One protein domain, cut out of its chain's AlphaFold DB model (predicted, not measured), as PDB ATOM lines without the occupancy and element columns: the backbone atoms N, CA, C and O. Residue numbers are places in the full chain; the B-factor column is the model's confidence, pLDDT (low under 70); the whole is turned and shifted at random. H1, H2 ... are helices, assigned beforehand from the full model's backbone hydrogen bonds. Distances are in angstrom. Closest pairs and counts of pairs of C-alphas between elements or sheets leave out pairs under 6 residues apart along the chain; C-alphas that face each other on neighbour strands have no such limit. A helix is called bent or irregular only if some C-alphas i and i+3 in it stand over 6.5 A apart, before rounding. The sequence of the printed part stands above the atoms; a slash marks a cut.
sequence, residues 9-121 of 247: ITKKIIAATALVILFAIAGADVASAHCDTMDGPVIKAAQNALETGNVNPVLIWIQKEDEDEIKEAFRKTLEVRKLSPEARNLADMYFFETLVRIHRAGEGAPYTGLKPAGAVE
ATOM      1  N   ILE A   9     174.044 457.719 203.723       49.16
ATOM      2  CA  ILE A   9     172.849 458.548 203.940       49.16
ATOM      3  C   ILE A   9     171.980 458.581 202.674       49.16
ATOM      4  O   ILE A   9     170.777 458.339 202.753       49.16
ATOM      5  N   THR A  10     172.574 458.763 201.490       47.16
ATOM      6  CA  THR A  10     171.824 458.761 200.222       47.16
ATOM      7  C   THR A  10     171.179 457.398 199.938       47.16
ATOM      8  O   THR A  10     170.037 457.345 199.495       47.16
ATOM      9  N   LYS A  11     171.851 456.280 200.260       38.94
ATOM     10  CA  LYS A  11     171.284 454.927 200.095       38.94
ATOM     11  C   LYS A  11     170.093 454.648 201.021       38.94
ATOM     12  O   LYS A  11     169.155 453.983 200.596       38.94
ATOM     13  N   LYS A  12     170.110 455.160 202.259       43.06
ATOM     14  CA  LYS A  12     168.994 455.009 203.210       43.06
ATOM     15  C   LYS A  12     167.773 455.853 202.823       43.06
ATOM     16  O   LYS A  12     166.657 455.358 202.908       43.06
ATOM     17  N   ILE A  13     167.986 457.073 202.323       48.56
ATOM     18  CA  ILE A  13     166.904 457.950 201.836       48.56
ATOM     19  C   ILE A  13     166.225 457.355 200.591       48.56
ATOM     20  O   ILE A  13     165.000 457.370 200.499       48.56
ATOM     21  N   ILE A  14     166.999 456.765 199.670       51.88
ATOM     22  CA  ILE A  14     166.457 456.054 198.497       51.88
ATOM     23  C   ILE A  14     165.649 454.815 198.922       51.88
ATOM     24  O   ILE A  14     164.592 454.552 198.361       51.88
ATOM     25  N   ALA A  15     166.104 454.068 199.932       47.25
ATOM     26  CA  ALA A  15     165.379 452.894 200.425       47.25
ATOM     27  C   ALA A  15     164.051 453.260 201.119       47.25
ATOM     28  O   ALA A  15     163.048 452.589 200.896       47.25
ATOM     29  N   ALA A  16     164.025 454.336 201.912       43.25
ATOM     30  CA  ALA A  16     162.819 454.799 202.601       43.25
ATOM     31  C   ALA A  16     161.772 455.383 201.634       43.25
ATOM     32  O   ALA A  16     160.587 455.082 201.750       43.25
ATOM     33  N   THR A  17     162.203 456.149 200.625       48.78
ATOM     34  CA  THR A  17     161.302 456.656 199.570       48.78
ATOM     35  C   THR A  17     160.768 455.536 198.677       48.78
ATOM     36  O   THR A  17     159.585 455.540 198.346       48.78
ATOM     37  N   ALA A  18     161.585 454.527 198.356       48.47
ATOM     38  CA  ALA A  18     161.122 453.344 197.631       48.47
ATOM     39  C   ALA A  18     160.074 452.536 198.420       48.47
ATOM     40  O   ALA A  18     159.140 452.017 197.817       48.47
ATOM     41  N   LEU A  19     160.193 452.458 199.752       43.06
ATOM     42  CA  LEU A  19     159.249 451.733 200.611       43.06
ATOM     43  C   LEU A  19     157.876 452.424 200.687       43.06
ATOM     44  O   LEU A  19     156.852 451.750 200.621       43.06
ATOM     45  N   VAL A  20     157.855 453.760 200.773       48.12
ATOM     46  CA  VAL A  20     156.619 454.567 200.780       48.12
ATOM     47  C   VAL A  20     155.897 454.487 199.432       48.12
ATOM     48  O   VAL A  20     154.681 454.312 199.399       48.12
ATOM     49  N   ILE A  21     156.639 454.523 198.319       47.28
ATOM     50  CA  ILE A  21     156.072 454.322 196.976       47.28
ATOM     51  C   ILE A  21     155.513 452.896 196.830       47.28
ATOM     52  O   ILE A  21     154.422 452.725 196.294       47.28
ATOM     53  N   LEU A  22     156.197 451.871 197.360       37.94
ATOM     54  CA  LEU A  22     155.703 450.486 197.330       37.94
ATOM     55  C   LEU A  22     154.389 450.308 198.111       37.94
ATOM     56  O   LEU A  22     153.517 449.561 197.677       37.94
ATOM     57  N   PHE A  23     154.243 450.988 199.252       40.06
ATOM     58  CA  PHE A  23     153.048 450.888 200.096       40.06
ATOM     59  C   PHE A  23     151.839 451.632 199.503       40.06
ATOM     60  O   PHE A  23     150.715 451.148 199.611       40.06
ATOM     61  N   ALA A  24     152.063 452.765 198.825       40.72
ATOM     62  CA  ALA A  24     151.009 453.506 198.125       40.72
ATOM     63  C   ALA A  24     150.466 452.746 196.898       40.72
ATOM     64  O   ALA A  24     149.268 452.790 196.631       40.72
ATOM     65  N   ILE A  25     151.320 451.996 196.191       39.62
ATOM     66  CA  ILE A  25     150.895 451.135 195.074       39.62
ATOM     67  C   ILE A  25     150.080 449.936 195.593       39.62
ATOM     68  O   ILE A  25     149.056 449.593 195.012       39.62
ATOM     69  N   ALA A  26     150.470 449.348 196.730       42.25
ATOM     70  CA  ALA A  26     149.794 448.177 197.292       42.25
ATOM     71  C   ALA A  26     148.363 448.458 197.801       42.25
ATOM     72  O   ALA A  26     147.523 447.565 197.767       42.25
ATOM     73  N   GLY A  27     148.062 449.680 198.260       41.88
ATOM     74  CA  GLY A  27     146.726 450.038 198.763       41.88
ATOM     75  C   GLY A  27     145.656 450.155 197.670       41.88
ATOM     76  O   GLY A  27     144.501 449.799 197.900       41.88
ATOM     77  N   ALA A  28     146.043 450.593 196.468       47.06
ATOM     78  CA  ALA A  28     145.147 450.645 195.313       47.06
ATOM     79  C   ALA A  28     144.791 449.240 194.794       47.06
ATOM     80  O   ALA A  28     143.680 449.041 194.307       47.06
ATOM     81  N   ASP A  29     145.694 448.264 194.943       50.91
ATOM     82  CA  ASP A  29     145.519 446.890 194.451       50.91
ATOM     83  C   ASP A  29     144.466 446.083 195.226       50.91
ATOM     84  O   ASP A  29     143.847 445.183 194.661       50.91
ATOM     85  N   VAL A  30     144.229 446.391 196.502       52.06
ATOM     86  CA  VAL A  30     143.402 445.556 197.390       52.06
ATOM     87  C   VAL A  30     141.902 445.725 197.148       52.06
ATOM     88  O   VAL A  30     141.201 444.734 196.942       52.06
ATOM     89  N   ALA A  31     141.396 446.964 197.164       50.56
ATOM     90  CA  ALA A  31     139.986 447.231 196.856       50.56
ATOM     91  C   ALA A  31     139.672 446.843 195.399       50.56
ATOM     92  O   ALA A  31     138.638 446.251 195.110       50.56
ATOM     93  N   SER A  32     140.645 447.078 194.516       54.41
ATOM     94  CA  SER A  32     140.683 446.645 193.118       54.41
ATOM     95  C   SER A  32     140.580 445.122 192.950       54.41
ATOM     96  O   SER A  32     139.828 444.637 192.109       54.41
ATOM     97  N   ALA A  33     141.308 444.338 193.752       61.28
ATOM     98  CA  ALA A  33     141.301 442.883 193.634       61.28
ATOM     99  C   ALA A  33     139.931 442.279 193.952       61.28
ATOM    100  O   ALA A  33     139.596 441.243 193.384       61.28
ATOM    101  N   HIS A  34     139.145 442.919 194.825       76.06
ATOM    102  CA  HIS A  34     137.842 442.423 195.251       76.06
ATOM    103  C   HIS A  34     136.824 442.334 194.105       76.06
ATOM    104  O   HIS A  34     136.109 441.339 194.005       76.06
ATOM    105  N   CYS A  35     136.785 443.329 193.215       81.75
ATOM    106  CA  CYS A  35     135.891 443.323 192.055       81.75
ATOM    107  C   CYS A  35     136.271 442.249 191.019       81.75
ATOM    108  O   CYS A  35     135.405 441.750 190.301       81.75
ATOM    109  N   ASP A  36     137.545 441.845 190.997       85.44
ATOM    110  CA  ASP A  36     138.108 440.894 190.033       85.44
ATOM    111  C   ASP A  36     138.107 439.440 190.547       85.44
ATOM    112  O   ASP A  36     138.523 438.529 189.817       85.44
ATOM    113  N   THR A  37     137.693 439.187 191.798       88.06
ATOM    114  CA  THR A  37     137.668 437.826 192.355       88.06
ATOM    115  C   THR A  37     136.453 437.024 191.893       88.06
ATOM    116  O   THR A  37     135.361 437.547 191.673       88.06
ATOM    117  N   MET A  38     136.611 435.698 191.822       91.56
ATOM    118  CA  MET A  38     135.518 434.766 191.503       91.56
ATOM    119  C   MET A  38     134.337 434.802 192.491       91.56
ATOM    120  O   MET A  38     133.253 434.313 192.171       91.56
ATOM    121  N   ASP A  39     134.540 435.340 193.693       86.94
ATOM    122  CA  ASP A  39     133.528 435.544 194.737       86.94
ATOM    123  C   ASP A  39     133.176 437.025 194.972       86.94
ATOM    124  O   ASP A  39     132.393 437.337 195.879       86.94
ATOM    125  N   GLY A  40     133.722 437.912 194.140       89.19
ATOM    126  CA  GLY A  40     133.515 439.350 194.164       89.19
ATOM    127  C   GLY A  40     132.137 439.762 193.642       89.19
ATOM    128  O   GLY A  40     131.435 438.972 192.998       89.19
ATOM    129  N   PRO A  41     131.712 441.005 193.909       90.88
ATOM    130  CA  PRO A  41     130.358 441.467 193.625       90.88
ATOM    131  C   PRO A  41     130.058 441.525 192.122       90.88
ATOM    132  O   PRO A  41     128.965 441.136 191.708       90.88
ATOM    133  N   VAL A  42     131.040 441.903 191.297       94.56
ATOM    134  CA  VAL A  42     130.913 441.943 189.829       94.56
ATOM    135  C   VAL A  42     130.669 440.538 189.265       94.56
ATOM    136  O   VAL A  42     129.744 440.328 188.474       94.56
ATOM    137  N   ILE A  43     131.435 439.538 189.717       95.69
ATOM    138  CA  ILE A  43     131.261 438.146 189.279       95.69
ATOM    139  C   ILE A  43     129.968 437.537 189.820       95.69
ATOM    140  O   ILE A  43     129.268 436.848 189.077       95.69
ATOM    141  N   LYS A  44     129.578 437.825 191.066       94.06
ATOM    142  CA  LYS A  44     128.271 437.403 191.601       94.06
ATOM    143  C   LYS A  44     127.110 437.976 190.788       94.06
ATOM    144  O   LYS A  44     126.152 437.254 190.502       94.06
ATOM    145  N   ALA A  45     127.201 439.237 190.367       96.56
ATOM    146  CA  ALA A  45     126.219 439.847 189.479       96.56
ATOM    147  C   ALA A  45     126.182 439.146 188.112       96.56
ATOM    148  O   ALA A  45     125.099 438.853 187.608       96.56
ATOM    149  N   ALA A  46     127.342 438.799 187.547       97.88
ATOM    150  CA  ALA A  46     127.433 438.046 186.298       97.88
ATOM    151  C   ALA A  46     126.831 436.639 186.405       97.88
ATOM    152  O   ALA A  46     126.052 436.239 185.543       97.88
ATOM    153  N   GLN A  47     127.141 435.904 187.474       97.75
ATOM    154  CA  GLN A  47     126.551 434.595 187.760       97.75
ATOM    155  C   GLN A  47     125.024 434.704 187.844       97.75
ATOM    156  O   GLN A  47     124.315 433.979 187.150       97.75
ATOM    157  N   ASN A  48     124.508 435.659 188.626       97.69
ATOM    158  CA  ASN A  48     123.071 435.892 188.743       97.69
ATOM    159  C   ASN A  48     122.426 436.250 187.394       97.69
ATOM    160  O   ASN A  48     121.381 435.698 187.043       97.69
ATOM    161  N   ALA A  49     123.057 437.133 186.622       98.38
ATOM    162  CA  ALA A  49     122.580 437.531 185.307       98.38
ATOM    163  C   ALA A  49     122.508 436.335 184.353       98.38
ATOM    164  O   ALA A  49     121.489 436.122 183.697       98.38
ATOM    165  N   LEU A  50     123.554 435.509 184.312       98.44
ATOM    166  CA  LEU A  50     123.601 434.322 183.464       98.44
ATOM    167  C   LEU A  50     122.571 433.268 183.887       98.44
ATOM    168  O   LEU A  50     121.948 432.657 183.019       98.44
ATOM    169  N   GLU A  51     122.360 433.041 185.185       97.81
ATOM    170  CA  GLU A  51     121.333 432.099 185.660       97.81
ATOM    171  C   GLU A  51     119.909 432.572 185.356       97.81
ATOM    172  O   GLU A  51     119.052 431.772 184.986       97.81
ATOM    173  N   THR A  52     119.646 433.872 185.480       97.81
ATOM    174  CA  THR A  52     118.304 434.442 185.275       97.81
ATOM    175  C   THR A  52     118.023 434.844 183.827       97.81
ATOM    176  O   THR A  52     116.873 435.103 183.475       97.81
ATOM    177  N   GLY A  53     119.053 434.922 182.981       97.75
ATOM    178  CA  GLY A  53     118.958 435.478 181.631       97.75
ATOM    179  C   GLY A  53     118.739 436.998 181.600       97.75
ATOM    180  O   GLY A  53     118.403 437.538 180.547       97.75
ATOM    181  N   ASN A  54     118.918 437.694 182.725       98.38
ATOM    182  CA  ASN A  54     118.727 439.138 182.845       98.38
ATOM    183  C   ASN A  54     120.081 439.852 182.920       98.38
ATOM    184  O   ASN A  54     120.790 439.700 183.904       98.38
ATOM    185  N   VAL A  55     120.423 440.667 181.920       98.38
ATOM    186  CA  VAL A  55     121.716 441.379 181.863       98.38
ATOM    187  C   VAL A  55     121.811 442.563 182.835       98.38
ATOM    188  O   VAL A  55     122.907 442.983 183.194       98.38
ATOM    189  N   ASN A  56     120.681 443.107 183.297       98.00
ATOM    190  CA  ASN A  56     120.650 444.364 184.053       98.00
ATOM    191  C   ASN A  56     121.518 444.390 185.328       98.00
ATOM    192  O   ASN A  56     122.143 445.423 185.557       98.00
ATOM    193  N   PRO A  57     121.623 443.311 186.138       96.94
ATOM    194  CA  PRO A  57     122.499 443.297 187.310       96.94
ATOM    195  C   PRO A  57     123.973 443.541 186.983       96.94
ATOM    196  O   PRO A  57     124.719 443.960 187.856       96.94
ATOM    197  N   VAL A  58     124.395 443.269 185.745       97.69
ATOM    198  CA  VAL A  58     125.770 443.478 185.284       97.69
ATOM    199  C   VAL A  58     125.993 444.914 184.816       97.69
ATOM    200  O   VAL A  58     127.052 445.477 185.067       97.69
ATOM    201  N   LEU A  59     124.997 445.526 184.167       97.81
ATOM    202  CA  LEU A  59     125.147 446.852 183.555       97.81
ATOM    203  C   LEU A  59     125.428 447.966 184.574       97.81
ATOM    204  O   LEU A  59     126.019 448.972 184.215       97.81
ATOM    205  N   ILE A  60     125.059 447.782 185.845       95.81
ATOM    206  CA  ILE A  60     125.347 448.763 186.907       95.81
ATOM    207  C   ILE A  60     126.840 448.852 187.265       95.81
ATOM    208  O   ILE A  60     127.238 449.790 187.947       95.81
ATOM    209  N   TRP A  61     127.641 447.865 186.854       96.31
ATOM    210  CA  TRP A  61     129.066 447.768 187.175       96.31
ATOM    211  C   TRP A  61     129.965 448.314 186.067       96.31
ATOM    212  O   TRP A  61     131.180 448.253 186.191       96.31
ATOM    213  N   ILE A  62     129.416 448.813 184.964       96.94
ATOM    214  CA  ILE A  62     130.207 449.301 183.830       96.94
ATOM    215  C   ILE A  62     129.815 450.730 183.470       96.94
ATOM    216  O   ILE A  62     128.767 451.224 183.889       96.94
ATOM    217  N   GLN A  63     130.661 451.395 182.684       96.00
ATOM    218  CA  GLN A  63     130.310 452.692 182.124       96.00
ATOM    219  C   GLN A  63     129.203 452.529 181.082       96.00
ATOM    220  O   GLN A  63     129.059 451.485 180.438       96.00
ATOM    221  N   LYS A  64     128.408 453.584 180.908       96.81
ATOM    222  CA  LYS A  64     127.242 453.564 180.019       96.81
ATOM    223  C   LYS A  64     127.629 453.273 178.569       96.81
ATOM    224  O   LYS A  64     126.881 452.629 177.836       96.81
ATOM    225  N   GLU A  65     128.791 453.759 178.154       96.62
ATOM    226  CA  GLU A  65     129.320 453.610 176.801       96.62
ATOM    227  C   GLU A  65     129.672 452.149 176.470       96.62
ATOM    228  O   GLU A  65     129.645 451.772 175.299       96.62
ATOM    229  N   ASP A  66     129.925 451.318 177.487       97.62
ATOM    230  CA  ASP A  66     130.321 449.915 177.329       97.62
ATOM    231  C   ASP A  66     129.126 448.938 177.336       97.62
ATOM    232  O   ASP A  66     129.290 447.727 177.140       97.62
ATOM    233  N   GLU A  67     127.898 449.431 177.556       98.25
ATOM    234  CA  GLU A  67     126.713 448.580 177.718       98.25
ATOM    235  C   GLU A  67     126.460 447.665 176.516       98.25
ATOM    236  O   GLU A  67     126.054 446.512 176.688       98.25
ATOM    237  N   ASP A  68     126.672 448.164 175.299       98.38
ATOM    238  CA  ASP A  68     126.394 447.404 174.078       98.38
ATOM    239  C   ASP A  68     127.390 446.247 173.886       98.38
ATOM    240  O   ASP A  68     126.982 445.158 173.465       98.38
ATOM    241  N   GLU A  69     128.664 446.428 174.268       98.19
ATOM    242  CA  GLU A  69     129.665 445.350 174.262       98.19
ATOM    243  C   GLU A  69     129.255 444.237 175.237       98.19
ATOM    244  O   GLU A  69     129.232 443.056 174.866       98.19
ATOM    245  N   ILE A  70     128.842 444.606 176.455       98.56
ATOM    246  CA  ILE A  70     128.391 443.642 177.466       98.56
ATOM    247  C   ILE A  70     127.109 442.927 177.048       98.56
ATOM    248  O   ILE A  70     127.028 441.704 177.185       98.56
ATOM    249  N   LYS A  71     126.110 443.637 176.510       98.75
ATOM    250  CA  LYS A  71     124.852 443.023 176.050       98.75
ATOM    251  C   LYS A  71     125.103 441.984 174.962       98.75
ATOM    252  O   LYS A  71     124.517 440.898 174.997       98.75
ATOM    253  N   GLU A  72     125.996 442.276 174.022       98.69
ATOM    254  CA  GLU A  72     126.335 441.340 172.953       98.69
ATOM    255  C   GLU A  72     127.142 440.138 173.467       98.69
ATOM    256  O   GLU A  72     126.847 438.993 173.102       98.69
ATOM    257  N   ALA A  73     128.123 440.361 174.350       98.69
ATOM    258  CA  ALA A  73     128.866 439.280 174.996       98.69
ATOM    259  C   ALA A  73     127.938 438.370 175.817       98.69
ATOM    260  O   ALA A  73     128.036 437.142 175.723       98.69
ATOM    261  N   PHE A  74     126.989 438.951 176.552       98.81
ATOM    262  CA  PHE A  74     125.989 438.235 177.339       98.81
ATOM    263  C   PHE A  74     125.093 437.359 176.456       98.81
ATOM    264  O   PHE A  74     124.936 436.164 176.709       98.81
ATOM    265  N   ARG A  75     124.564 437.916 175.358       98.69
ATOM    266  CA  ARG A  75     123.728 437.181 174.399       98.69
ATOM    267  C   ARG A  75     124.472 435.987 173.793       98.69
ATOM    268  O   ARG A  75     123.928 434.886 173.762       98.69
ATOM    269  N   LYS A  76     125.716 436.182 173.338       98.62
ATOM    270  CA  LYS A  76     126.565 435.094 172.811       98.62
ATOM    271  C   LYS A  76     126.813 434.014 173.857       98.62
ATOM    272  O   LYS A  76     126.705 432.828 173.552       98.62
ATOM    273  N   THR A  77     127.097 434.433 175.085       98.69
ATOM    274  CA  THR A  77     127.329 433.536 176.215       98.69
ATOM    275  C   THR A  77     126.110 432.646 176.450       98.69
ATOM    276  O   THR A  77     126.244 431.425 176.454       98.69
ATOM    277  N   LEU A  78     124.904 433.216 176.530       98.56
ATOM    278  CA  LEU A  78     123.672 432.437 176.712       98.56
ATOM    279  C   LEU A  78     123.429 431.399 175.607       98.56
ATOM    280  O   LEU A  78     122.902 430.328 175.903       98.56
ATOM    281  N   GLU A  79     123.804 431.682 174.360       98.38
ATOM    282  CA  GLU A  79     123.675 430.713 173.265       98.38
ATOM    283  C   GLU A  79     124.670 429.554 173.399       98.38
ATOM    284  O   GLU A  79     124.279 428.391 173.297       98.38
ATOM    285  N   VAL A  80     125.938 429.846 173.702       98.38
ATOM    286  CA  VAL A  80     126.985 428.817 173.843       98.38
ATOM    287  C   VAL A  80     126.754 427.937 175.073       98.38
ATOM    288  O   VAL A  80     126.934 426.719 175.001       98.38
ATOM    289  N   ARG A  81     126.280 428.514 176.185       97.88
ATOM    290  CA  ARG A  81     126.009 427.782 177.436       97.88
ATOM    291  C   ARG A  81     125.037 426.616 177.284       97.88
ATOM    292  O   ARG A  81     125.062 425.694 178.093       97.88
ATOM    293  N   LYS A  82     124.159 426.663 176.280       96.81
ATOM    294  CA  LYS A  82     123.135 425.638 176.032       96.81
ATOM    295  C   LYS A  82     123.696 424.385 175.351       96.81
ATOM    296  O   LYS A  82     122.991 423.383 175.290       96.81
ATOM    297  N   LEU A  83     124.922 424.434 174.821       97.75
ATOM    298  CA  LEU A  83     125.473 423.368 173.978       97.75
ATOM    299  C   LEU A  83     125.925 422.139 174.780       97.75
ATOM    300  O   LEU A  83     125.639 421.012 174.382       97.75
ATOM    301  N   SER A  84     126.631 422.341 175.894       98.25
ATOM    302  CA  SER A  84     127.059 421.276 176.812       98.25
ATOM    303  C   SER A  84     127.473 421.858 178.174       98.25
ATOM    304  O   SER A  84     127.689 423.070 178.273       98.25
ATOM    305  N   PRO A  85     127.629 421.031 179.225       97.56
ATOM    306  CA  PRO A  85     128.188 421.478 180.503       97.56
ATOM    307  C   PRO A  85     129.584 422.110 180.379       97.56
ATOM    308  O   PRO A  85     129.881 423.109 181.026       97.56
ATOM    309  N   GLU A  86     130.440 421.573 179.512       97.81
ATOM    310  CA  GLU A  86     131.782 422.105 179.254       97.81
ATOM    311  C   GLU A  86     131.712 423.441 178.509       97.81
ATOM    312  O   GLU A  86     132.418 424.385 178.866       97.81
ATOM    313  N   ALA A  87     130.823 423.546 177.514       98.12
ATOM    314  CA  ALA A  87     130.577 424.795 176.800       98.12
ATOM    315  C   ALA A  87     130.014 425.877 177.732       98.12
ATOM    316  O   ALA A  87     130.388 427.040 177.606       98.12
ATOM    317  N   ARG A  88     129.173 425.495 178.705       98.19
ATOM    318  CA  ARG A  88     128.696 426.390 179.765       98.19
ATOM    319  C   ARG A  88     129.847 426.955 180.579       98.19
ATOM    320  O   ARG A  88     129.952 428.168 180.679       98.19
ATOM    321  N   ASN A  89     130.730 426.104 181.093       96.75
ATOM    322  CA  ASN A  89     131.868 426.564 181.891       96.75
ATOM    323  C   ASN A  89     132.780 427.512 181.096       96.75
ATOM    324  O   ASN A  89     133.199 428.543 181.616       96.75
ATOM    325  N   LEU A  90     133.060 427.193 179.828       98.12
ATOM    326  CA  LEU A  90     133.891 428.045 178.975       98.12
ATOM    327  C   LEU A  90     133.222 429.396 178.678       98.12
ATOM    328  O   LEU A  90     133.883 430.432 178.719       98.12
ATOM    329  N   ALA A  91     131.921 429.389 178.388       98.38
ATOM    330  CA  ALA A  91     131.162 430.599 178.102       98.38
ATOM    331  C   ALA A  91     131.026 431.498 179.343       98.38
ATOM    332  O   ALA A  91     131.175 432.713 179.227       98.38
ATOM    333  N   ASP A  92     130.805 430.909 180.522       98.31
ATOM    334  CA  ASP A  92     130.719 431.640 181.792       98.31
ATOM    335  C   ASP A  92     132.050 432.343 182.084       98.31
ATOM    336  O   ASP A  92     132.068 433.553 182.301       98.31
ATOM    337  N   MET A  93     133.174 431.624 181.975       97.94
ATOM    338  CA  MET A  93     134.507 432.211 182.161       97.94
ATOM    339  C   MET A  93     134.804 433.323 181.151       97.94
ATOM    340  O   MET A  93     135.258 434.393 181.547       97.94
ATOM    341  N   TYR A  94     134.482 433.120 179.870       98.19
ATOM    342  CA  TYR A  94     134.618 434.160 178.845       98.19
ATOM    343  C   TYR A  94     133.856 435.442 179.220       98.19
ATOM    344  O   TYR A  94     134.383 436.551 179.077       98.19
ATOM    345  N   PHE A  95     132.621 435.308 179.707       98.69
ATOM    346  CA  PHE A  95     131.816 436.459 180.099       98.69
ATOM    347  C   PHE A  95     132.374 437.150 181.345       98.69
ATOM    348  O   PHE A  95     132.449 438.376 181.369       98.69
ATOM    349  N   PHE A  96     132.815 436.382 182.343       98.38
ATOM    350  CA  PHE A  96     133.440 436.908 183.558       98.38
ATOM    351  C   PHE A  96     134.696 437.723 183.247       98.38
ATOM    352  O   PHE A  96     134.818 438.859 183.700       98.38
ATOM    353  N   GLU A  97     135.598 437.189 182.423       97.38
ATOM    354  CA  GLU A  97     136.814 437.894 182.005       97.38
ATOM    355  C   GLU A  97     136.491 439.159 181.204       97.38
ATOM    356  O   GLU A  97     137.102 440.206 181.423       97.38
ATOM    357  N   THR A  98     135.503 439.085 180.306       98.19
ATOM    358  CA  THR A  98     135.058 440.233 179.501       98.19
ATOM    359  C   THR A  98     134.496 441.342 180.382       98.19
ATOM    360  O   THR A  98     134.903 442.494 180.241       98.19
ATOM    361  N   LEU A  99     133.596 440.995 181.304       98.38
ATOM    362  CA  LEU A  99     132.976 441.947 182.214       98.38
ATOM    363  C   LEU A  99     134.007 442.618 183.112       98.38
ATOM    364  O   LEU A  99     134.041 443.842 183.188       98.38
ATOM    365  N   VAL A 100     134.858 441.826 183.760       96.50
ATOM    366  CA  VAL A 100     135.872 442.358 184.669       96.50
ATOM    367  C   VAL A 100     136.846 443.262 183.919       96.50
ATOM    368  O   VAL A 100     137.125 444.366 184.371       96.50
ATOM    369  N   ARG A 101     137.302 442.872 182.723       96.69
ATOM    370  CA  ARG A 101     138.168 443.728 181.899       96.69
ATOM    371  C   ARG A 101     137.543 445.098 181.617       96.69
ATOM    372  O   ARG A 101     138.250 446.099 181.685       96.69
ATOM    373  N   ILE A 102     136.255 445.137 181.280       97.19
ATOM    374  CA  ILE A 102     135.534 446.379 180.962       97.19
ATOM    375  C   ILE A 102     135.299 447.215 182.222       97.19
ATOM    376  O   ILE A 102     135.623 448.398 182.230       97.19
ATOM    377  N   HIS A 103     134.818 446.595 183.301       95.69
ATOM    378  CA  HIS A 103     134.644 447.246 184.600       95.69
ATOM    379  C   HIS A 103     135.932 447.951 185.045       95.69
ATOM    380  O   HIS A 103     135.930 449.147 185.326       95.69
ATOM    381  N   ARG A 104     137.062 447.236 184.987       92.44
ATOM    382  CA  ARG A 104     138.378 447.749 185.384       92.44
ATOM    383  C   ARG A 104     138.875 448.869 184.485       92.44
ATOM    384  O   ARG A 104     139.386 449.867 184.987       92.44
ATOM    385  N   ALA A 105     138.654 448.763 183.176       92.25
ATOM    386  CA  ALA A 105     138.933 449.863 182.257       92.25
ATOM    387  C   ALA A 105     138.117 451.122 182.610       92.25
ATOM    388  O   ALA A 105     138.660 452.225 182.573       92.25
ATOM    389  N   GLY A 106     136.857 450.954 183.027       90.69
ATOM    390  CA  GLY A 106     135.993 452.029 183.521       90.69
ATOM    391  C   GLY A 106     136.471 452.682 184.823       90.69
ATOM    392  O   GLY A 106     136.148 453.841 185.070       90.69
ATOM    393  N   GLU A 107     137.269 451.974 185.625       87.88
ATOM    394  CA  GLU A 107     137.960 452.492 186.818       87.88
ATOM    395  C   GLU A 107     139.342 453.094 186.490       87.88
ATOM    396  O   GLU A 107     140.055 453.551 187.383       87.88
ATOM    397  N   GLY A 108     139.753 453.080 185.215       88.12
ATOM    398  CA  GLY A 108     141.087 453.505 184.787       88.12
ATOM    399  C   GLY A 108     142.199 452.524 185.170       88.12
ATOM    400  O   GLY A 108     143.373 452.897 185.184       88.12
ATOM    401  N   ALA A 109     141.851 451.276 185.483       86.50
ATOM    402  CA  ALA A 109     142.764 450.294 186.035       86.50
ATOM    403  C   ALA A 109     142.999 449.105 185.080       86.50
ATOM    404  O   ALA A 109     142.110 448.707 184.322       86.50
ATOM    405  N   PRO A 110     144.210 448.516 185.068       87.31
ATOM    406  CA  PRO A 110     144.526 447.431 184.152       87.31
ATOM    407  C   PRO A 110     143.848 446.122 184.568       87.31
ATOM    408  O   PRO A 110     143.799 445.759 185.745       87.31
ATOM    409  N   TYR A 111     143.418 445.351 183.571       90.88
ATOM    410  CA  TYR A 111     142.985 443.974 183.777       90.88
ATOM    411  C   TYR A 111     144.192 443.049 183.974       90.88
ATOM    412  O   TYR A 111     145.075 442.975 183.118       90.88
ATOM    413  N   THR A 112     144.216 442.311 185.087       89.75
ATOM    414  CA  THR A 112     145.327 441.409 185.451       89.75
ATOM    415  C   THR A 112     144.883 439.955 185.642       89.75
ATOM    416  O   THR A 112     145.525 439.188 186.370       89.75
ATOM    417  N   GLY A 113     143.782 439.568 184.996       90.69
ATOM    418  CA  GLY A 113     143.176 438.246 185.150       90.69
ATOM    419  C   GLY A 113     142.193 438.172 186.319       90.69
ATOM    420  O   GLY A 113     142.309 438.922 187.289       90.69
ATOM    421  N   LEU A 114     141.256 437.226 186.233       91.38
ATOM    422  CA  LEU A 114     140.361 436.895 187.343       91.38
ATOM    423  C   LEU A 114     141.160 436.337 188.522       91.38
ATOM    424  O   LEU A 114     142.058 435.506 188.351       91.38
ATOM    425  N   LYS A 115     140.826 436.787 189.728       88.94
ATOM    426  CA  LYS A 115     141.480 436.338 190.959       88.94
ATOM    427  C   LYS A 115     140.722 435.152 191.566       88.94
ATOM    428  O   LYS A 115     139.494 435.085 191.461       88.94
ATOM    429  N   PRO A 116     141.419 434.193 192.205       86.00
ATOM    430  CA  PRO A 116     140.753 433.083 192.876       86.00
ATOM    431  C   PRO A 116     139.845 433.588 194.006       86.00
ATOM    432  O   PRO A 116     140.093 434.640 194.593       86.00
ATOM    433  N   ALA A 117     138.807 432.813 194.325       81.06
ATOM    434  CA  ALA A 117     137.943 433.099 195.467       81.06
ATOM    435  C   ALA A 117     138.737 433.110 196.787       81.06
ATOM    436  O   ALA A 117     139.730 432.388 196.928       81.06
ATOM    437  N   GLY A 118     138.290 433.902 197.761       74.75
ATOM    438  CA  GLY A 118     138.940 434.024 199.069       74.75
ATOM    439  C   GLY A 118     140.178 434.929 199.100       74.75
ATOM    440  O   GLY A 118     140.846 434.992 200.128       74.75
ATOM    441  N   ALA A 119     140.477 435.649 198.014       72.50
ATOM    442  CA  ALA A 119     141.563 436.633 197.951       72.50
ATOM    443  C   ALA A 119     141.176 438.027 198.500       72.50
ATOM    444  O   ALA A 119     141.926 438.984 198.332       72.50
ATOM    445  N   VAL A 120     140.005 438.155 199.133       77.06
ATOM    446  CA  VAL A 120     139.445 439.428 199.606       77.06
ATOM    447  C   VAL A 120     139.898 439.729 201.033       77.06
ATOM    448  O   VAL A 120     139.832 438.867 201.913       77.06
ATOM    449  N   GLU A 121     140.310 440.970 201.292       80.12
ATOM    450  CA  GLU A 121     140.678 441.389 202.641       80.12
ATOM    451  C   GLU A 121     139.494 441.367 203.628       80.12
ATOM    452  O   GLU A 121     138.366 441.722 203.268       80.12
TER     453      GLU A 121
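AT A GLANCE: This is residues 9 to 121 of the 247 residues of an uncharacterized protein of Candidatus Methanoperedens nitroreducens (UniProt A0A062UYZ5). Long helix H1 sticks out with residues 9 to 27 from a compact body: H4 and H5 form a side-by-side hairpin, H2 crosses H5, and short H3 packs on H2. The printed part has 113 residues, five named helices, H1 to H5 in order, and no named strand: all helix. It is loose, radius of gyration of the C-alphas 17.9 A, spanning 66 by 30 by 18 A.

IN THESE COORDINATES: H1, residues 9 to 35, runs 41.7 A from C-alpha 9 at (172.849, 458.548, 203.940). H2 is residues 41 to 52, H3 56 to 59, and H4 64 to 80, irregular: C-alphas 65 and 68 are 7.4 A apart. H5, residues 85 to 106, runs 31.7 A to (135.993, 452.029, 183.521).

HOW THE PARTS SIT: H1 touches H2 only at the corner, closest C-alphas Cys 35 and Val 42, 5.6 A. H2 touches H5 at a steep tilt of 43 degrees, closest C-alphas Ile 43 and Phe 96, 6.2 A. H2 and H5 have every O i to N i+4 pair within hydrogen-bond range, H1 17 of 23, H4 11 of 13; H3 is too short.

THE WHOLE: The printed part has no cut; pLDDT is under 70 at residues 9 to 33.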